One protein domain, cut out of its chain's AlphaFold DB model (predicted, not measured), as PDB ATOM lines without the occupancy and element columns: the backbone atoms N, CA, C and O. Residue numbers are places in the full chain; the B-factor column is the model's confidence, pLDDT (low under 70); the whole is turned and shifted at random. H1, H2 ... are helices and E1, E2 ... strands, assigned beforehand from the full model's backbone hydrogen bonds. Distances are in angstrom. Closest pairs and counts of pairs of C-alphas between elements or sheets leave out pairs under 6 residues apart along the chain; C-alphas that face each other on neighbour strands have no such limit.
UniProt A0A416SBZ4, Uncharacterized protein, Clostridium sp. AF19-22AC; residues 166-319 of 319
ATOM      1  N   ARG A 166       2.870  58.308  41.534       85.62
ATOM      2  CA  ARG A 166       1.990  57.257  41.037       85.62
ATOM      3  C   ARG A 166       2.389  56.864  39.619       85.62
ATOM      4  O   ARG A 166       2.533  55.681  39.375       85.62
ATOM      5  N   ASN A 167       2.673  57.814  38.729       83.38
ATOM      6  CA  ASN A 167       3.162  57.511  37.381       83.38
ATOM      7  C   ASN A 167       4.478  56.726  37.412       83.38
ATOM      8  O   ASN A 167       4.653  55.792  36.635       83.38
ATOM      9  N   MET A 168       5.383  57.068  38.332       88.06
ATOM     10  CA  MET A 168       6.626  56.314  38.521       88.06
ATOM     11  C   MET A 168       6.365  54.883  39.013       88.06
ATOM     12  O   MET A 168       6.984  53.942  38.522       88.06
ATOM     13  N   ALA A 169       5.452  54.714  39.975       89.44
ATOM     14  CA  ALA A 169       5.070  53.399  40.481       89.44
ATOM     15  C   ALA A 169       4.362  52.557  39.408       89.44
ATOM     16  O   ALA A 169       4.663  51.375  39.271       89.44
ATOM     17  N   ASP A 170       3.470  53.165  38.627       89.81
ATOM     18  CA  ASP A 170       2.738  52.511  37.544       89.81
ATOM     19  C   ASP A 170       3.697  52.040  36.433       89.81
ATOM     20  O   ASP A 170       3.576  50.905  35.983       89.81
ATOM     21  N   SER A 171       4.700  52.848  36.057       89.94
ATOM     22  CA  SER A 171       5.761  52.449  35.109       89.94
ATOM     23  C   SER A 171       6.591  51.275  35.644       89.94
ATOM     24  O   SER A 171       6.757  50.271  34.952       89.94
ATOM     25  N   LEU A 172       7.027  51.314  36.910       92.31
ATOM     26  CA  LEU A 172       7.730  50.177  37.521       92.31
ATOM     27  C   LEU A 172       6.861  48.907  37.543       92.31
ATOM     28  O   LEU A 172       7.345  47.821  37.227       92.31
ATOM     29  N   ASN A 173       5.581  49.032  37.897       92.75
ATOM     30  CA  ASN A 173       4.644  47.910  37.899       92.75
ATOM     31  C   ASN A 173       4.458  47.326  36.495       92.75
ATOM     32  O   ASN A 173       4.409  46.107  36.350       92.75
ATOM     33  N   LEU A 174       4.397  48.175  35.467       93.88
ATOM     34  CA  LEU A 174       4.268  47.743  34.081       93.88
ATOM     35  C   LEU A 174       5.516  46.985  33.604       93.88
ATOM     36  O   LEU A 174       5.393  45.921  33.001       93.88
ATOM     37  N   VAL A 175       6.714  47.469  33.946       95.19
ATOM     38  CA  VAL A 175       7.973  46.761  33.663       95.19
ATOM     39  C   VAL A 175       8.006  45.397  34.358       95.19
ATOM     40  O   VAL A 175       8.318  44.395  33.715       95.19
ATOM     41  N   ASN A 176       7.626  45.326  35.636       96.19
ATOM     42  CA  ASN A 176       7.550  44.056  36.365       96.19
ATOM     43  C   ASN A 176       6.534  43.092  35.731       96.19
ATOM     44  O   ASN A 176       6.786  41.891  35.655       96.19
ATOM     45  N   ALA A 177       5.408  43.610  35.237       96.81
ATOM     46  CA  ALA A 177       4.414  42.815  34.528       96.81
ATOM     47  C   ALA A 177       4.969  42.258  33.204       96.81
ATOM     48  O   ALA A 177       4.747  41.090  32.894       96.81
ATOM     49  N   PHE A 178       5.731  43.041  32.433       97.88
ATOM     50  CA  PHE A 178       6.380  42.534  31.217       97.88
ATOM     51  C   PHE A 178       7.411  41.447  31.514       97.88
ATOM     52  O   PHE A 178       7.426  40.427  30.825       97.88
ATOM     53  N   ASP A 179       8.228  41.637  32.551       97.94
ATOM     54  CA  ASP A 179       9.197  40.633  32.996       97.94
ATOM     55  C   ASP A 179       8.497  39.326  33.397       97.94
ATOM     56  O   ASP A 179       8.843  38.242  32.921       97.94
ATOM     57  N   GLN A 180       7.442  39.430  34.208       97.44
ATOM     58  CA  GLN A 180       6.642  38.281  34.616       97.44
ATOM     59  C   GLN A 180       5.999  37.587  33.405       97.44
ATOM     60  O   GLN A 180       6.076  36.365  33.288       97.44
ATOM     61  N   ALA A 181       5.412  38.340  32.469       97.75
ATOM     62  CA  ALA A 181       4.809  37.773  31.265       97.75
ATOM     63  C   ALA A 181       5.830  37.014  30.406       97.75
ATOM     64  O   ALA A 181       5.519  35.929  29.926       97.75
ATOM     65  N   LEU A 182       7.048  37.539  30.236       98.19
ATOM     66  CA  LEU A 182       8.109  36.874  29.472       98.19
ATOM     67  C   LEU A 182       8.604  35.582  30.133       98.19
ATOM     68  O   LEU A 182       8.927  34.633  29.423       98.19
ATOM     69  N   ASN A 183       8.660  35.533  31.465       97.75
ATOM     70  CA  ASN A 183       9.101  34.342  32.197       97.75
ATOM     71  C   ASN A 183       8.012  33.267  32.330       97.75
ATOM     72  O   ASN A 183       8.330  32.090  32.476       97.75
ATOM     73  N   GLU A 184       6.739  33.661  32.295       97.31
ATOM     74  CA  GLU A 184       5.601  32.754  32.482       97.31
ATOM     75  C   GLU A 184       4.865  32.394  31.185       97.31
ATOM     76  O   GLU A 184       3.943  31.576  31.218       97.31
ATOM     77  N   VAL A 185       5.183  33.024  30.049       97.19
ATOM     78  CA  VAL A 185       4.498  32.714  28.790       97.19
ATOM     79  C   VAL A 185       4.827  31.291  28.341       97.19
ATOM     80  O   VAL A 185       5.980  30.934  28.107       97.19
ATOM     81  N   GLU A 186       3.788  30.480  28.167       94.81
ATOM     82  CA  GLU A 186       3.912  29.114  27.669       94.81
ATOM     83  C   GLU A 186       3.423  29.023  26.219       94.81
ATOM     84  O   GLU A 186       2.278  29.356  25.886       94.81
ATOM     85  N   SER A 187       4.289  28.519  25.342       94.56
ATOM     86  CA  SER A 187       3.946  28.146  23.973       94.56
ATOM     87  C   SER A 187       4.478  26.751  23.671       94.56
ATOM     88  O   SER A 187       5.537  26.345  24.136       94.56
ATOM     89  N   HIS A 188       3.723  26.010  22.869       94.94
ATOM     90  CA  HIS A 188       4.086  24.667  22.425       94.94
ATOM     91  C   HIS A 188       5.043  24.667  21.223       94.94
ATOM     92  O   HIS A 188       5.594  23.621  20.897       94.94
ATOM     93  N   ILE A 189       5.229  25.819  20.565       95.75
ATOM     94  CA  ILE A 189       6.064  25.965  19.359       95.75
ATOM     95  C   ILE A 189       7.206  26.962  19.537       95.75
ATOM     96  O   ILE A 189       7.927  27.240  18.583       95.75
ATOM     97  N   SER A 190       7.348  27.558  20.719       96.38
ATOM     98  CA  SER A 190       8.397  28.539  20.964       96.38
ATOM     99  C   SER A 190       8.787  28.628  22.429       96.38
ATOM    100  O   SER A 190       8.024  28.251  23.316       96.38
ATOM    101  N   SER A 191       9.984  29.149  22.664       97.12
ATOM    102  CA  SER A 191      10.530  29.438  23.983       97.12
ATOM    103  C   SER A 191      11.120  30.843  24.017       97.12
ATOM    104  O   SER A 191      11.515  31.392  22.984       97.12
ATOM    105  N   VAL A 192      11.142  31.431  25.210       97.75
ATOM    106  CA  VAL A 192      11.600  32.798  25.460       97.75
ATOM    107  C   VAL A 192      12.789  32.763  26.411       97.75
ATOM    108  O   VAL A 192      12.762  32.074  27.429       97.75
ATOM    109  N   ARG A 193      13.821  33.555  26.112       97.88
ATOM    110  CA  ARG A 193      14.930  33.830  27.033       97.88
ATOM    111  C   ARG A 193      15.236  35.321  27.074       97.88
ATOM    112  O   ARG A 193      15.744  35.886  26.108       97.88
ATOM    113  N   VAL A 194      14.953  35.952  28.207       98.25
ATOM    114  CA  VAL A 194      15.124  37.400  28.400       98.25
ATOM    115  C   VAL A 194      16.607  37.788  28.426       98.25
ATOM    116  O   VAL A 194      17.426  37.100  29.039       98.25
ATOM    117  N   ASN A 195      16.966  38.898  27.771       98.00
ATOM    118  CA  ASN A 195      18.292  39.508  27.879       98.00
ATOM    119  C   ASN A 195      18.248  40.734  28.803       98.00
ATOM    120  O   ASN A 195      18.145  41.873  28.351       98.00
ATOM    121  N   TYR A 196      18.385  40.513  30.110       97.50
ATOM    122  CA  TYR A 196      18.384  41.590  31.109       97.50
ATOM    123  C   TYR A 196      19.536  42.591  30.966       97.50
ATOM    124  O   TYR A 196      19.445  43.706  31.472       97.50
ATOM    125  N   ALA A 197      20.621  42.199  30.296       96.69
ATOM    126  CA  ALA A 197      21.795  43.042  30.110       96.69
ATOM    127  C   ALA A 197      21.703  43.938  28.866       96.69
ATOM    128  O   ALA A 197      22.625  44.722  28.624       96.69
ATOM    129  N   ASP A 198      20.640  43.819  28.063       96.50
ATOM    130  CA  ASP A 198      20.515  44.624  26.857       96.50
ATOM    131  C   ASP A 198      20.281  46.103  27.182       96.50
ATOM    132  O   ASP A 198      19.439  46.474  28.003       96.50
ATOM    133  N   LYS A 199      21.054  46.962  26.519       93.00
ATOM    134  CA  LYS A 199      21.003  48.415  26.707       93.00
ATOM    135  C   LYS A 199      19.725  49.042  26.137       93.00
ATOM    136  O   LYS A 199      19.370  50.136  26.561       93.00
ATOM    137  N   ASP A 200      19.062  48.369  25.198       90.81
ATOM    138  CA  ASP A 200      17.865  48.851  24.510       90.81
ATOM    139  C   ASP A 200      16.574  48.371  25.205       90.81
ATOM    140  O   ASP A 200      15.480  48.655  24.721       90.81
ATOM    141  N   ASN A 201      16.677  47.695  26.362       94.00
ATOM    142  CA  ASN A 201      15.529  47.347  27.215       94.00
ATOM    143  C   ASN A 201      14.744  48.593  27.664       94.00
ATOM    144  O   ASN A 201      13.517  48.588  27.726       94.00
ATOM    145  N   PHE A 202      15.454  49.685  27.959       93.69
ATOM    146  CA  PHE A 202      14.858  50.908  28.487       93.69
ATOM    147  C   PHE A 202      15.398  52.129  27.752       93.69
ATOM    148  O   PHE A 202      16.607  52.306  27.605       93.69
ATOM    149  N   GLY A 203      14.503  53.014  27.326       87.44
ATOM    150  CA  GLY A 203      14.868  54.251  26.649       87.44
ATOM    151  C   GLY A 203      13.899  55.385  26.950       87.44
ATOM    152  O   GLY A 203      12.901  55.222  27.637       87.44
ATOM    153  N   GLN A 204      14.162  56.561  26.380       85.50
ATOM    154  CA  GLN A 204      13.322  57.752  26.588       85.50
ATOM    155  C   GLN A 204      11.874  57.586  26.075       85.50
ATOM    156  O   GLN A 204      11.002  58.394  26.390       85.50
ATOM    157  N   TYR A 205      11.628  56.589  25.224       87.25
ATOM    158  CA  TYR A 205      10.379  56.430  24.479       87.25
ATOM    159  C   TYR A 205       9.684  55.092  24.729       87.25
ATOM    160  O   TYR A 205       8.563  54.920  24.251       87.25
ATOM    161  N   ALA A 206      10.363  54.147  25.383       90.44
ATOM    162  CA  ALA A 206       9.906  52.777  25.528       90.44
ATOM    163  C   ALA A 206      10.499  52.121  26.779       90.44
ATOM    164  O   ALA A 206      11.622  52.434  27.181       90.44
ATOM    165  N   GLU A 207       9.740  51.199  27.360       94.94
ATOM    166  CA  GLU A 207      10.165  50.350  28.474       94.94
ATOM    167  C   GLU A 207       9.711  48.908  28.233       94.94
ATOM    168  O   GLU A 207       8.623  48.680  27.695       94.94
ATOM    169  N   GLY A 208      10.565  47.940  28.552       97.25
ATOM    170  CA  GLY A 208      10.333  46.540  28.225       97.25
ATOM    171  C   GLY A 208      11.623  45.740  28.222       97.25
ATOM    172  O   GLY A 208      12.607  46.118  28.857       97.25
ATOM    173  N   PHE A 209      11.615  44.619  27.507       98.38
ATOM    174  CA  PHE A 209      12.775  43.746  27.434       98.38
ATOM    175  C   PHE A 209      12.983  43.197  26.033       98.38
ATOM    176  O   PHE A 209      12.056  42.736  25.363       98.38
ATOM    177  N   ARG A 210      14.249  43.173  25.630       98.19
ATOM    178  CA  ARG A 210      14.735  42.333  24.554       98.19
ATOM    179  C   ARG A 210      14.849  40.891  25.032       98.19
ATOM    180  O   ARG A 210      15.316  40.609  26.137       98.19
ATOM    181  N   TYR A 211      14.470  39.962  24.171       98.56
ATOM    182  CA  TYR A 211      14.509  38.535  24.447       98.56
ATOM    183  C   TYR A 211      14.826  37.744  23.183       98.56
ATOM    184  O   TYR A 211      14.596  38.190  22.062       98.56
ATOM    185  N   TYR A 212      15.364  36.548  23.381       98.38
ATOM    186  CA  TYR A 212      15.502  35.554  22.331       98.38
ATOM    187  C   TYR A 212      14.210  34.743  22.254       98.38
ATOM    188  O   TYR A 212      13.766  34.201  23.269       98.38
ATOM    189  N   LEU A 213      13.616  34.691  21.066       98.38
ATOM    190  CA  LEU A 213      12.481  33.849  20.713       98.38
ATOM    191  C   LEU A 213      12.983  32.700  19.842       98.38
ATOM    192  O   LEU A 213      13.446  32.925  18.725       98.38
ATOM    193  N   GLU A 214      12.881  31.477  20.347       97.56
ATOM    194  CA  GLU A 214      13.476  30.296  19.714       97.56
ATOM    195  C   GLU A 214      12.433  29.193  19.502       97.56
ATOM    196  O   GLU A 214      11.494  29.078  20.291       97.56
ATOM    197  N   ASN A 215      12.595  28.363  18.464       96.19
ATOM    198  CA  ASN A 215      11.792  27.147  18.264       96.19
ATOM    199  C   ASN A 215      12.662  25.896  18.049       96.19
ATOM    200  O   ASN A 215      13.876  25.972  17.868       96.19
ATOM    201  N   ASP A 216      12.027  24.725  18.037       93.00
ATOM    202  CA  ASP A 216      12.677  23.422  17.842       93.00
ATOM    203  C   ASP A 216      13.182  23.176  16.406       93.00
ATOM    204  O   ASP A 216      13.982  22.270  16.169       93.00
ATOM    205  N   LYS A 217      12.753  24.004  15.448       91.50
ATOM    206  CA  LYS A 217      13.149  23.956  14.032       91.50
ATOM    207  C   LYS A 217      14.345  24.856  13.703       91.50
ATOM    208  O   LYS A 217      14.721  24.941  12.535       91.50
ATOM    209  N   GLY A 218      14.950  25.501  14.702       91.25
ATOM    210  CA  GLY A 218      16.162  26.308  14.547       91.25
ATOM    211  C   GLY A 218      15.934  27.806  14.331       91.25
ATOM    212  O   GLY A 218      16.886  28.508  14.007       91.25
ATOM    213  N   LEU A 219      14.712  28.312  14.520       94.75
ATOM    214  CA  LEU A 219      14.458  29.750  14.610       94.75
ATOM    215  C   LEU A 219      15.163  30.328  15.839       94.75
ATOM    216  O   LEU A 219      15.033  29.780  16.933       94.75
ATOM    217  N   SER A 220      15.817  31.475  15.673       96.19
ATOM    218  CA  SER A 220      16.235  32.345  16.773       96.19
ATOM    219  C   SER A 220      16.035  33.796  16.346       96.19
ATOM    220  O   SER A 220      16.714  34.286  15.446       96.19
ATOM    221  N   LEU A 221      15.057  34.470  16.953       97.81
ATOM    222  CA  LEU A 221      14.785  35.889  16.736       97.81
ATOM    223  C   LEU A 221      15.157  36.679  17.982       97.81
ATOM    224  O   LEU A 221      14.795  36.305  19.096       97.81
ATOM    225  N   TYR A 222      15.821  37.810  17.788       98.19
ATOM    226  CA  TYR A 222      16.016  38.805  18.825       98.19
ATOM    227  C   TYR A 222      14.871  39.817  18.792       98.19
ATOM    228  O   TYR A 222      14.838  40.732  17.962       98.19
ATOM    229  N   ALA A 223      13.902  39.594  19.675       98.19
ATOM    230  CA  ALA A 223      12.643  40.313  19.755       98.19
ATOM    231  C   ALA A 223      12.617  41.294  20.933       98.19
ATOM    232  O   ALA A 223      13.453  41.226  21.833       98.19
ATOM    233  N   TYR A 224      11.657  42.213  20.924       98.00
ATOM    234  CA  TYR A 224      11.352  43.135  22.018       98.00
ATOM    235  C   TYR A 224       9.896  42.979  22.439       98.00
ATOM    236  O   TYR A 224       9.026  42.859  21.579       98.00
ATOM    237  N   PHE A 225       9.619  43.019  23.740       98.44
ATOM    238  CA  PHE A 225       8.264  43.101  24.280       98.44
ATOM    239  C   PHE A 225       8.197  44.195  25.340       98.44
ATOM    240  O   PHE A 225       9.021  44.231  26.256       98.44
ATOM    241  N   GLY A 226       7.221  45.089  25.218       97.19
ATOM    242  CA  GLY A 226       7.044  46.174  26.174       97.19
ATOM    243  C   GLY A 226       6.039  47.215  25.716       97.19
ATOM    244  O   GLY A 226       5.122  46.913  24.955       97.19
ATOM    245  N   ALA A 227       6.225  48.455  26.162       95.19
ATOM    246  CA  ALA A 227       5.397  49.594  25.783       95.19
ATOM    247  C   ALA A 227       6.219  50.695  25.107       95.19
ATOM    248  O   ALA A 227       7.358  50.960  25.488       95.19
ATOM    249  N   ILE A 228       5.612  51.372  24.133       91.12
ATOM    250  CA  ILE A 228       6.090  52.633  23.559       91.12
ATOM    251  C   ILE A 228       5.085  53.732  23.910       91.12
ATOM    252  O   ILE A 228       3.898  53.610  23.632       91.12
ATOM    253  N   TYR A 229       5.546  54.809  24.538       86.25
ATOM    254  CA  TYR A 229       4.689  55.878  25.088       86.25
ATOM    255  C   TYR A 229       5.093  57.265  24.569       86.25
ATOM    256  O   TYR A 229       4.864  58.300  25.195       86.25
ATOM    257  N   SER A 230       5.731  57.308  23.400       81.00
ATOM    258  CA  SER A 230       6.222  58.552  22.822       81.00
ATOM    259  C   SER A 230       5.106  59.363  22.175       81.00
ATOM    260  O   SER A 230       4.496  58.939  21.199       81.00
ATOM    261  N   TYR A 231       4.943  60.616  22.594       71.00
ATOM    262  CA  TYR A 231       4.114  61.572  21.854       71.00
ATOM    263  C   TYR A 231       4.679  61.901  20.454       71.00
ATOM    264  O   TYR A 231       3.975  62.477  19.631       71.00
ATOM    265  N   LYS A 232       5.945  61.542  20.170       70.12
ATOM    266  CA  LYS A 232       6.616  61.761  18.874       70.12
ATOM    267  C   LYS A 232       6.630  60.533  17.964       70.12
ATOM    268  O   LYS A 232       6.760  60.695  16.756       70.12
ATOM    269  N   LYS A 233       6.564  59.320  18.523       72.31
ATOM    270  CA  LYS A 233       6.592  58.059  17.768       72.31
ATOM    271  C   LYS A 233       5.269  57.335  17.969       72.31
ATOM    272  O   LYS A 233       4.986  56.885  19.072       72.31
ATOM    273  N   GLN A 234       4.482  57.253  16.902       73.12
ATOM    274  CA  GLN A 234       3.191  56.572  16.895       73.12
ATOM    275  C   GLN A 234       3.265  55.264  16.087       73.12
ATOM    276  O   GLN A 234       4.058  55.193  15.144       73.12
ATOM    277  N   PRO A 235       2.435  54.259  16.423       80.12
ATOM    278  CA  PRO A 235       1.468  54.264  17.528       80.12
ATOM    279  C   PRO A 235       2.131  54.056  18.904       80.12
ATOM    280  O   PRO A 235       3.184  53.429  19.009       80.12
ATOM    281  N   ALA A 236       1.515  54.612  19.951       85.44
ATOM    282  CA  ALA A 236       1.839  54.332  21.351       85.44
ATOM    283  C   ALA A 236       1.008  53.146  21.876       85.44
ATOM    284  O   ALA A 236      -0.169  53.025  21.536       85.44
ATOM    285  N   GLY A 237       1.591  52.297  22.719       91.94
ATOM    286  CA  GLY A 237       0.909  51.146  23.312       91.94
ATOM    287  C   GLY A 237       1.846  49.994  23.661       91.94
ATOM    288  O   GLY A 237       3.063  50.096  23.507       91.94
ATOM    289  N   ILE A 238       1.252  48.895  24.130       95.94
ATOM    290  CA  ILE A 238       1.946  47.626  24.378       95.94
ATOM    291  C   ILE A 238       2.166  46.922  23.039       95.94
ATOM    292  O   ILE A 238       1.250  46.861  22.217       95.94
ATOM    293  N   PHE A 239       3.366  46.402  22.808       96.31
ATOM    294  CA  PHE A 239       3.734  45.805  21.535       96.31
ATOM    295  C   PHE A 239       4.826  44.744  21.669       96.31
ATOM    296  O   PHE A 239       5.591  44.728  22.635       96.31
ATOM    297  N   ALA A 240       4.894  43.878  20.660       97.44
ATOM    298  CA  ALA A 240       6.036  43.015  20.395       97.44
ATOM    299  C   ALA A 240       6.690  43.408  19.064       97.44
ATOM    300  O   ALA A 240       5.996  43.809  18.125       97.44
ATOM    301  N   GLU A 241       8.010  43.299  18.961       96.25
ATOM    302  CA  GLU A 241       8.745  43.699  17.759       96.25
ATOM    303  C   GLU A 241       9.906  42.771  17.417       96.25
ATOM    304  O   GLU A 241      10.553  42.220  18.304       96.25
ATOM    305  N   ILE A 242      10.215  42.685  16.121       96.75
ATOM    306  CA  ILE A 242      11.547  42.321  15.631       96.75
ATOM    307  C   ILE A 242      12.020  43.379  14.633       96.75
ATOM    308  O   ILE A 242      11.219  43.982  13.912       96.75
ATOM    309  N   ASP A 243      13.328  43.589  14.565       95.25
ATOM    310  CA  ASP A 243      13.947  44.546  13.652       95.25
ATOM    311  C   ASP A 243      15.004  43.879  12.765       95.25
ATOM    312  O   ASP A 243      15.591  42.851  13.115       95.25
ATOM    313  N   LYS A 244      15.238  44.471  11.591       95.88
ATOM    314  CA  LYS A 244      16.148  43.940  10.572       95.88
ATOM    315  C   LYS A 244      17.611  43.982  11.004       95.88
ATOM    316  O   LYS A 244      18.392  43.157  10.544       95.88
ATOM    317  N   PHE A 245      17.991  44.934  11.855       94.88
ATOM    318  CA  PHE A 245      19.373  45.067  12.308       94.88
ATOM    319  C   PHE A 245      19.758  43.912  13.235       94.88
ATOM    320  O   PHE A 245      20.828  43.328  13.078       94.88
ATOM    321  N   SER A 246      18.859  43.547  14.144       95.56
ATOM    322  CA  SER A 246      19.038  42.444  15.086       95.56
ATOM    323  C   SER A 246      18.778  41.068  14.466       95.56
ATOM    324  O   SER A 246      19.254  40.066  14.988       95.56
ATOM    325  N   ASN A 247      18.030  41.007  13.356       96.44
ATOM    326  CA  ASN A 247      17.588  39.760  12.720       96.44
ATOM    327  C   ASN A 247      17.884  39.725  11.204       96.44
ATOM    328  O   ASN A 247      16.976  39.447  10.419       96.44
ATOM    329  N   PRO A 248      19.111  40.013  10.737       93.62
ATOM    330  CA  PRO A 248      19.375  40.267   9.317       93.62
ATOM    331  C   PRO A 248      19.068  39.078   8.396       93.62
ATOM    332  O   PRO A 248      18.693  39.290   7.245       93.62
ATOM    333  N   GLU A 249      19.211  37.850   8.896       91.19
ATOM    334  CA  GLU A 249      18.991  36.620   8.124       91.19
ATOM    335  C   GLU A 249      17.506  36.247   8.039       91.19
ATOM    336  O   GLU A 249      17.018  35.851   6.982       91.19
ATOM    337  N   GLU A 250      16.766  36.431   9.135       93.56
ATOM    338  CA  GLU A 250      15.394  35.931   9.263       93.56
ATOM    339  C   GLU A 250      14.323  36.999   9.023       93.56
ATOM    340  O   GLU A 250      13.161  36.671   8.768       93.56
ATOM    341  N   PHE A 251      14.690  38.283   9.071       95.06
ATOM    342  CA  PHE A 251      13.729  39.383   9.023       95.06
ATOM    343  C   PHE A 251      12.871  39.363   7.761       95.06
ATOM    344  O   PHE A 251      11.649  39.377   7.867       95.06
ATOM    345  N   ASP A 252      13.479  39.306   6.570       93.06
ATOM    346  CA  ASP A 252      12.726  39.362   5.308       93.06
ATOM    347  C   ASP A 252      11.810  38.128   5.166       93.06
ATOM    348  O   ASP A 252      10.681  38.224   4.674       93.06
ATOM    349  N   ARG A 253      12.253  36.974   5.687       93.38
ATOM    350  CA  ARG A 253      11.473  35.733   5.726       93.38
ATOM    351  C   ARG A 253      10.224  35.878   6.594       93.38
ATOM    352  O   ARG A 253       9.146  35.488   6.153       93.38
ATOM    353  N   VAL A 254      10.340  36.456   7.788       94.81
ATOM    354  CA  VAL A 254       9.180  36.736   8.652       94.81
ATOM    355  C   VAL A 254       8.306  37.822   8.022       94.81
ATOM    356  O   VAL A 254       7.114  37.605   7.817       94.81
ATOM    357  N   TYR A 255       8.901  38.954   7.635       93.56
ATOM    358  CA  TYR A 255       8.228  40.143   7.101       93.56
ATOM    359  C   TYR A 255       7.256  39.819   5.966       93.56
ATOM    360  O   TYR A 255       6.101  40.241   5.996       93.56
ATOM    361  N   HIS A 256       7.691  39.025   4.986       92.19
ATOM    362  CA  HIS A 256       6.876  38.691   3.818       92.19
ATOM    363  C   HIS A 256       5.747  37.687   4.086       92.19
ATOM    364  O   HIS A 256       4.923  37.467   3.198       92.19
ATOM    365  N   ASN A 257       5.707  37.069   5.267       94.25
ATOM    366  CA  ASN A 257       4.747  36.018   5.611       94.25
ATOM    367  C   ASN A 257       3.940  36.338   6.884       94.25
ATOM    368  O   ASN A 257       3.247  35.463   7.408       94.25
ATOM    369  N   MET A 258       4.019  37.579   7.382       93.06
ATOM    370  CA  MET A 258       3.175  38.060   8.475       93.06
ATOM    371  C   MET A 258       1.730  38.253   8.017       93.06
ATOM    372  O   MET A 258       1.464  38.758   6.928       93.06
ATOM    373  N   GLU A 259       0.790  37.909   8.893       90.31
ATOM    374  CA  GLU A 259      -0.644  38.042   8.643       90.31
ATOM    375  C   GLU A 259      -1.342  38.854   9.734       90.31
ATOM    376  O   GLU A 259      -0.862  38.976  10.867       90.31
ATOM    377  N   ALA A 260      -2.499  39.408   9.375       88.06
ATOM    378  CA  ALA A 260      -3.380  40.090  10.309       88.06
ATOM    379  C   ALA A 260      -3.956  39.110  11.345       88.06
ATOM    380  O   ALA A 260      -4.211  37.945  11.046       88.06
ATOM    381  N   SER A 261      -4.212  39.608  12.554       90.94
ATOM    382  CA  SER A 261      -4.764  38.831  13.662       90.94
ATOM    383  C   SER A 261      -5.881  39.607  14.365       90.94
ATOM    384  O   SER A 261      -5.851  40.840  14.414       90.94
ATOM    385  N   PRO A 262      -6.877  38.928  14.958       88.31
ATOM    386  CA  PRO A 262      -7.811  39.588  15.859       88.31
ATOM    387  C   PRO A 262      -7.134  40.109  17.140       88.31
ATOM    388  O   PRO A 262      -7.701  41.000  17.762       88.31
ATOM    389  N   VAL A 263      -5.942  39.615  17.498       89.50
ATOM    390  CA  VAL A 263      -5.251  39.905  18.772       89.50
ATOM    391  C   VAL A 263      -4.312  41.116  18.701       89.50
ATOM    392  O   VAL A 263      -4.058  41.761  19.714       89.50
ATOM    393  N   TYR A 264      -3.799  41.448  17.516       94.38
ATOM    394  CA  TYR A 264      -2.854  42.550  17.340       94.38
ATOM    395  C   TYR A 264      -3.144  43.365  16.080       94.38
ATOM    396  O   TYR A 264      -3.736  42.876  15.117       94.38
ATOM    397  N   GLU A 265      -2.670  44.603  16.074       93.06
ATOM    398  CA  GLU A 265      -2.551  45.444  14.888       93.06
ATOM    399  C   GLU A 265      -1.113  45.409  14.371       93.06
ATOM    400  O   GLU A 265      -0.156  45.629  15.116       93.06
ATOM    401  N   LEU A 266      -0.949  45.123  13.078       90.25
ATOM    402  CA  LEU A 266       0.359  45.157  12.434       90.25
ATOM    403  C   LEU A 266       0.750  46.617  12.171       90.25
ATOM    404  O   LEU A 266       0.114  47.305  11.370       90.25
ATOM    405  N   GLY A 267       1.813  47.079  12.823       80.25
ATOM    406  CA  GLY A 267       2.399  48.395  12.604       80.25
ATOM    407  C   GLY A 267       3.075  48.468  11.238       80.25
ATOM    408  O   GLY A 267       4.241  48.105  11.096       80.25
ATOM    409  N   VAL A 268       2.348  48.941  10.228       61.81
ATOM    410  CA  VAL A 268       2.868  49.181   8.877       61.81
ATOM    411  C   VAL A 268       3.259  50.653   8.740       61.81
ATOM    412  O   VAL A 268       2.406  51.534   8.717       61.81
ATOM    413  N   GLY A 269       4.558  50.954   8.690       64.75
ATOM    414  CA  GLY A 269       4.997  52.347   8.524       64.75
ATOM    415  C   GLY A 269       6.481  52.627   8.730       64.75
ATOM    416  O   GLY A 269       6.963  53.647   8.247       64.75
ATOM    417  N   GLU A 270       7.221  51.730   9.387       79.62
ATOM    418  CA  GLU A 270       8.653  51.912   9.645       79.62
ATOM    419  C   GLU A 270       9.473  50.830   8.921       79.62
ATOM    420  O   GLU A 270       9.413  49.655   9.298       79.62
ATOM    421  N   PRO A 271      10.218  51.181   7.852       84.25
ATOM    422  CA  PRO A 271      11.063  50.224   7.146       84.25
ATOM    423  C   PRO A 271      12.069  49.557   8.088       84.25
ATOM    424  O   PRO A 271      12.739  50.232   8.865       84.25
ATOM    425  N   GLY A 272      12.205  48.233   7.987       91.81
ATOM    426  CA  GLY A 272      13.140  47.462   8.814       91.81
ATOM    427  C   GLY A 272      12.609  47.059  10.190       91.81
ATOM    428  O   GLY A 272      13.375  46.500  10.967       91.81
ATOM    429  N   PHE A 273      11.324  47.282  10.478       93.50
ATOM    430  CA  PHE A 273      10.667  46.816  11.700       93.50
ATOM    431  C   PHE A 273       9.404  46.014  11.383       93.50
ATOM    432  O   PHE A 273       8.683  46.310  10.429       93.50
ATOM    433  N   ILE A 274       9.114  45.023  12.223       94.81
ATOM    434  CA  ILE A 274       7.804  44.377  12.320       94.81
ATOM    435  C   ILE A 274       7.314  44.610  13.740       94.81
ATOM    436  O   ILE A 274       7.924  44.111  14.680       94.81
ATOM    437  N   LYS A 275       6.222  45.361  13.890       95.06
ATOM    438  CA  LYS A 275       5.632  45.696  15.191       95.06
ATOM    439  C   LYS A 275       4.214  45.154  15.277       95.06
ATOM    440  O   LYS A 275       3.412  45.403  14.379       95.06
ATOM    441  N   LEU A 276       3.912  44.436  16.349       96.56
ATOM    442  CA  LEU A 276       2.598  43.879  16.656       96.56
ATOM    443  C   LEU A 276       2.053  44.605  17.879       96.56
ATOM    444  O   LEU A 276       2.530  44.378  18.987       96.56
ATOM    445  N   PHE A 277       1.100  45.510  17.674       95.75
ATOM    446  CA  PHE A 277       0.521  46.335  18.731       95.75
ATOM    447  C   PHE A 277      -0.716  45.681  19.336       95.75
ATOM    448  O   PHE A 277      -1.568  45.159  18.616       95.75
ATOM    449  N   MET A 278      -0.842  45.746  20.659       95.81
ATOM    450  CA  MET A 278      -2.079  45.402  21.353       95.81
ATOM    451  C   MET A 278      -3.175  46.379  20.934       95.81
ATOM    452  O   MET A 278      -2.971  47.594  20.941       95.81
ATOM    453  N   LYS A 279      -4.349  45.850  20.589       91.56
ATOM    454  CA  LYS A 279      -5.497  46.672  20.196       91.56
ATOM    455  C   LYS A 279      -6.025  47.508  21.357       91.56
ATOM    456  O   LYS A 279      -5.932  47.103  22.518       91.56
ATOM    457  N   ALA A 280      -6.633  48.650  21.040       87.19
ATOM    458  CA  ALA A 280      -7.129  49.591  22.042       87.19
ATOM    459  C   ALA A 280      -8.151  48.947  22.998       87.19
ATOM    460  O   ALA A 280      -8.031  49.098  24.212       87.19
ATOM    461  N   GLU A 281      -9.094  48.157  22.479       89.31
ATOM    462  CA  GLU A 281     -10.100  47.458  23.283       89.31
ATOM    463  C   GLU A 281      -9.492  46.436  24.258       89.31
ATOM    464  O   GLU A 281     -10.019  46.222  25.351       89.31
ATOM    465  N   MET A 282      -8.354  45.835  23.895       92.69
ATOM    466  CA  MET A 282      -7.627  44.902  24.757       92.69
ATOM    467  C   MET A 282      -6.836  45.641  25.834       92.69
ATOM    468  O   MET A 282      -6.853  45.222  26.988       92.69
ATOM    469  N   ALA A 283      -6.200  46.762  25.489       91.19
ATOM    470  CA  ALA A 283      -5.521  47.612  26.463       91.19
ATOM    471  C   ALA A 283      -6.507  48.161  27.512       91.19
ATOM    472  O   ALA A 283      -6.212  48.180  28.706       91.19
ATOM    473  N   GLU A 284      -7.719  48.534  27.099       88.75
ATOM    474  CA  GLU A 284      -8.785  48.890  28.036       88.75
ATOM    475  C   GLU A 284      -9.223  47.722  28.924       88.75
ATOM    476  O   GLU A 284      -9.505  47.924  30.105       88.75
ATOM    477  N   ALA A 285      -9.298  46.505  28.375       91.19
ATOM    478  CA  ALA A 285      -9.604  45.317  29.164       91.19
ATOM    479  C   ALA A 285      -8.528  45.068  30.233       91.19
ATOM    480  O   ALA A 285      -8.882  44.837  31.385       91.19
ATOM    481  N   VAL A 286      -7.241  45.220  29.890       92.81
ATOM    482  CA  VAL A 286      -6.131  45.178  30.860       92.81
ATOM    483  C   VAL A 286      -6.332  46.237  31.947       92.81
ATOM    484  O   VAL A 286      -6.312  45.918  33.131       92.81
ATOM    485  N   ASN A 287      -6.620  47.486  31.580       90.19
ATOM    486  CA  ASN A 287      -6.799  48.566  32.559       90.19
ATOM    487  C   ASN A 287      -7.973  48.347  33.531       90.19
ATOM    488  O   ASN A 287      -7.950  48.880  34.638       90.19
ATOM    489  N   ARG A 288      -9.006  47.596  33.127       91.31
ATOM    490  CA  ARG A 288     -10.178  47.276  33.964       91.31
ATOM    491  C   ARG A 288     -10.022  45.990  34.780       91.31
ATOM    492  O   ARG A 288     -10.818  45.769  35.690       91.31
ATOM    493  N   ALA A 289      -9.060  45.144  34.428       91.69
ATOM    494  CA  ALA A 289      -8.850  43.842  35.040       91.69
ATOM    495  C   ALA A 289      -8.090  43.939  36.372       91.69
ATOM    496  O   ALA A 289      -7.289  44.846  36.596       91.69
ATOM    497  N   GLU A 290      -8.299  42.949  37.237       92.88
ATOM    498  CA  GLU A 290      -7.475  42.744  38.432       92.88
ATOM    499  C   GLU A 290      -6.085  42.216  38.042       92.88
ATOM    500  O   GLU A 290      -5.936  41.552  37.018       92.88
ATOM    501  N   TYR A 291      -5.068  42.427  38.885       89.69
ATOM    502  CA  TYR A 291      -3.662  42.128  38.551       89.69
ATOM    503  C   TYR A 291      -3.433  40.724  37.962       89.69
ATOM    504  O   TYR A 291      -2.739  40.557  36.962       89.69
ATOM    505  N   LYS A 292      -4.055  39.689  38.541       93.19
ATOM    506  CA  LYS A 292      -3.918  38.316  38.029       93.19
ATOM    507  C   LYS A 292      -4.463  38.174  36.604       93.19
ATOM    508  O   LYS A 292      -3.866  37.486  35.786       93.19
ATOM    509  N   GLU A 293      -5.592  38.808  36.314       95.62
ATOM    510  CA  GLU A 293      -6.206  38.787  34.986       95.62
ATOM    511  C   GLU A 293      -5.429  39.665  33.997       95.62
ATOM    512  O   GLU A 293      -5.230  39.250  32.858       95.62
ATOM    513  N   GLN A 294      -4.889  40.808  34.440       94.44
ATOM    514  CA  GLN A 294      -3.948  41.609  33.648       94.44
ATOM    515  C   GLN A 294      -2.773  40.760  33.170       94.44
ATOM    516  O   GLN A 294      -2.432  40.790  31.986       94.44
ATOM    517  N   MET A 295      -2.201  39.947  34.063       96.88
ATOM    518  CA  MET A 295      -1.095  39.071  33.702       96.88
ATOM    519  C   MET A 295      -1.477  38.018  32.664       96.88
ATOM    520  O   MET A 295      -0.722  37.793  31.720       96.88
ATOM    521  N   GLU A 296      -2.651  37.402  32.784       96.75
ATOM    522  CA  GLU A 296      -3.133  36.457  31.771       96.75
ATOM    523  C   GLU A 296      -3.373  37.136  30.416       96.75
ATOM    524  O   GLU A 296      -3.006  36.589  29.375       96.75
ATOM    525  N   LEU A 297      -3.931  38.350  30.400       96.94
ATOM    526  CA  LEU A 297      -4.133  39.119  29.168       96.94
ATOM    527  C   LEU A 297      -2.800  39.460  28.484       96.94
ATOM    528  O   LEU A 297      -2.670  39.269  27.272       96.94
ATOM    529  N   LEU A 298      -1.797  39.901  29.251       97.50
ATOM    530  CA  LEU A 298      -0.454  40.191  28.739       97.50
ATOM    531  C   LEU A 298       0.232  38.936  28.187       97.50
ATOM    532  O   LEU A 298       0.763  38.976  27.078       97.50
ATOM    533  N   LYS A 299       0.172  37.809  28.912       97.50
ATOM    534  CA  LYS A 299       0.737  36.528  28.458       97.50
ATOM    535  C   LYS A 299       0.072  36.031  27.181       97.50
ATOM    536  O   LYS A 299       0.766  35.619  26.259       97.50
ATOM    537  N   ASN A 300      -1.255  36.109  27.095       96.75
ATOM    538  CA  ASN A 300      -1.993  35.703  25.898       96.75
ATOM    539  C   ASN A 300      -1.634  36.567  24.684       96.75
ATOM    540  O   ASN A 300      -1.453  36.041  23.585       96.75
ATOM    541  N   PHE A 301      -1.489  37.878  24.883       98.06
ATOM    542  CA  PHE A 301      -1.044  38.788  23.832       98.06
ATOM    543  C   PHE A 301       0.388  38.476  23.367       98.06
ATOM    544  O   PHE A 301       0.619  38.303  22.169       98.06
ATOM    545  N   LEU A 302       1.335  38.338  24.302       98.25
ATOM    546  CA  LEU A 302       2.726  37.985  24.006       98.25
ATOM    547  C   LEU A 302       2.826  36.633  23.287       98.25
ATOM    548  O   LEU A 302       3.507  36.525  22.268       98.25
ATOM    549  N   LYS A 303       2.102  35.618  23.771       97.94
ATOM    550  CA  LYS A 303       2.024  34.299  23.139       97.94
ATOM    551  C   LYS A 303       1.562  34.410  21.691       97.94
ATOM    552  O   LYS A 303       2.226  33.881  20.807       97.94
ATOM    553  N   ALA A 304       0.464  35.124  21.440       97.44
ATOM    554  CA  ALA A 304      -0.059  35.299  20.089       97.44
ATOM    555  C   ALA A 304       0.952  35.992  19.159       97.44
ATOM    556  O   ALA A 304       1.069  35.616  17.994       97.44
ATOM    557  N   CYS A 305       1.708  36.970  19.668       98.00
ATOM    558  CA  CYS A 305       2.763  37.638  18.906       98.00
ATOM    559  C   CYS A 305       3.930  36.691  18.585       98.00
ATOM    560  O   CYS A 305       4.349  36.596  17.431       98.00
ATOM    561  N   ASN A 306       4.420  35.951  19.581       98.12
ATOM    562  CA  ASN A 306       5.504  34.981  19.418       98.12
ATOM    563  C   ASN A 306       5.131  33.881  18.417       98.12
ATOM    564  O   ASN A 306       5.882  33.602  17.481       98.12
ATOM    565  N   GLU A 307       3.942  33.297  18.569       97.38
ATOM    566  CA  GLU A 307       3.440  32.260  17.666       97.38
ATOM    567  C   GLU A 307       3.231  32.804  16.246       97.38
ATOM    568  O   GLU A 307       3.494  32.089  15.277       97.38
ATOM    569  N   ALA A 308       2.845  34.075  16.091       97.38
ATOM    570  CA  ALA A 308       2.750  34.715  14.782       97.38
ATOM    571  C   ALA A 308       4.118  34.858  14.097       97.38
ATOM    572  O   ALA A 308       4.234  34.497  12.923       97.38
ATOM    573  N   PHE A 309       5.158  35.308  14.813       97.31
ATOM    574  CA  PHE A 309       6.519  35.387  14.266       97.31
ATOM    575  C   PHE A 309       7.043  34.014  13.839       97.31
ATOM    576  O   PHE A 309       7.546  33.862  12.724       97.31
ATOM    577  N   VAL A 310       6.865  33.000  14.690       97.12
ATOM    578  CA  VAL A 310       7.283  31.618  14.408       97.12
ATOM    579  C   VAL A 310       6.548  31.076  13.182       97.12
ATOM    580  O   VAL A 310       7.168  30.574  12.248       97.12
ATOM    581  N   THR A 311       5.226  31.238  13.128       96.06
ATOM    582  CA  THR A 311       4.405  30.733  12.017       96.06
ATOM    583  C   THR A 311       4.724  31.448  10.699       96.06
ATOM    584  O   THR A 311       4.712  30.828   9.633       96.06
ATOM    585  N   ALA A 312       5.008  32.752  10.731       95.62
ATOM    586  CA  ALA A 312       5.448  33.499   9.553       95.62
ATOM    587  C   ALA A 312       6.816  33.011   9.057       95.62
ATOM    588  O   ALA A 312       6.985  32.754   7.862       95.62
ATOM    589  N   TRP A 313       7.764  32.793   9.972       96.12
ATOM    590  CA  TRP A 313       9.057  32.204   9.643       96.12
ATOM    591  C   TRP A 313       8.903  30.827   8.985       96.12
ATOM    592  O   TRP A 313       9.425  30.596   7.895       96.12
ATOM    593  N   GLU A 314       8.143  29.908   9.583       94.62
ATOM    594  CA  GLU A 314       7.952  28.557   9.039       94.62
ATOM    595  C   GLU A 314       7.375  28.577   7.619       94.62
ATOM    596  O   GLU A 314       7.898  27.912   6.725       94.62
ATOM    597  N   ARG A 315       6.359  29.411   7.375       93.69
ATOM    598  CA  ARG A 315       5.764  29.584   6.041       93.69
ATOM    599  C   ARG A 315       6.762  30.082   5.005       93.69
ATOM    600  O   ARG A 315       6.753  29.598   3.875       93.69
ATOM    601  N   GLY A 316       7.638  31.007   5.389       87.50
ATOM    602  CA  GLY A 316       8.658  31.551   4.498       87.50
ATOM    603  C   GLY A 316       9.754  30.560   4.095       87.50
ATOM    604  O   GLY A 316      10.406  30.794   3.085       87.50
ATOM    605  N   GLY A 317       9.945  29.467   4.847       77.19
ATOM    606  CA  GLY A 317      10.948  28.432   4.546       77.19
ATOM    607  C   GLY A 317      10.427  27.246   3.739       77.19
ATOM    608  O   GLY A 317      11.222  26.433   3.285       77.19
ATOM    609  N   ASN A 318       9.110  27.145   3.541       61.16
ATOM    610  CA  ASN A 318       8.477  26.096   2.736       61.16
ATOM    611  C   ASN A 318       8.384  26.471   1.239       61.16
ATOM    612  O   ASN A 318       7.450  26.044   0.556       61.16
ATOM    613  N   LYS A 319       9.310  27.298   0.737       48.59
ATOM    614  CA  LYS A 319       9.398  27.722  -0.667       48.59
ATOM    615  C   LYS A 319      10.683  27.230  -1.310       48.59
ATOM    616  O   LYS A 319      11.736  27.317  -0.648       48.59
TER     617      LYS A 319
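Overview. This is residues 166 to 319 of the 319 residues of an uncharacterized protein of Clostridium sp. AF19-22AC (UniProt A0A416SBZ4). A strongly twisted sheet of six strands curls round one long helix, H4, and a second helix, H1, packs on the same face of the sheet, over E2 and E3: two layers, with H1 and H4 on one face. Short H3 folds back on H4 near one end, and small H2 packs on H4 toward its other end. The printed part has 154 residues, with four named helices and six named strands in the order H1 E1 E2 E3 E4 H2 E5 E6 H3 H4, a mixed class; the sheet runs E1 E2 E3 E4 E6 E5, all antiparallel. The whole is compact, with a radius of gyration of the C-alphas of 14.8 A, and only just elongated, spanning 51 by 33 by 32 A.

Arrangement. Start at H1, residues 166 to 184, on the sheet at a height of 9.2 A over the sheet; it lies over E2, residues 206 to 214, and E3, residues 220 to 228, and runs along the strands, at 2 degrees to E2 on the local plane. Its closest C-alphas to E2 are those of Val 175 and Gly 208, 5.9 A apart. E1, residues 191 to 194, then E2, E3 and E4, residues 237 to 243, form a meander, each strand the antiparallel neighbour of the one before; within hydrogen-bond range look for N 193 and O 212 at 2.9 A, N 209 and O 225 at 2.9 A, and N 226 and O 239 at 3.1 A. H2, residues 251 to 255, only grazes the sheet. E5, residues 264 to 267, and E6, residues 273 to 278, are a hairpin, with N 265 and O 277 2.8 A apart; E6 is also the antiparallel neighbour of E4, with N 240 and O 276 2.9 A apart. E4, H2 and E5 are a split strand-helix-strand unit, two strands running the same way with E6 between them, and its crossover is right-handed. H3, residues 280 to 288, only grazes the sheet, with residues 280 to 283. H4, residues 291 to 317, is the hub. With residues 295 to 302 alone it touches H1, the same way at a steep tilt of 52 degrees; the closest C-alphas, of Ala 181 and Lys 299, are 5.1 A apart. It touches H2 with residues 309 to 317 alone, closest at the C-alphas of Val 254 and Trp 313, 4.6 A. H3 and H4 are a helical hairpin, opposite ways at a shallow tilt of 30 degrees, closest at the C-alphas of Val 286 and Gln 294, 5.0 A. In H1, H2, H3 and H4 every O i to N i+4 pair is within hydrogen-bond range.

Along the chain. Find C-alpha 166 at (1.990, 57.257, 41.037); from there H1 runs 26.2 A. E2 covers 23.5 A, E3 23.7 A and E4 17.5 A. H4 begins at C-alpha 291, (-3.662, 42.128, 38.551), and runs 39.5 A to C-alpha 317, (10.948, 28.432, 4.546).

Size, cuts and confidence. The two farthest C-alphas, of Arg 166 and Lys 319, are 51.6 A apart. The printed part has no cut, and the link from E1 to E2 is long. The mean pLDDT of the printed part is 92.2; residues 268 to 269 and 318 to 319 are under 70.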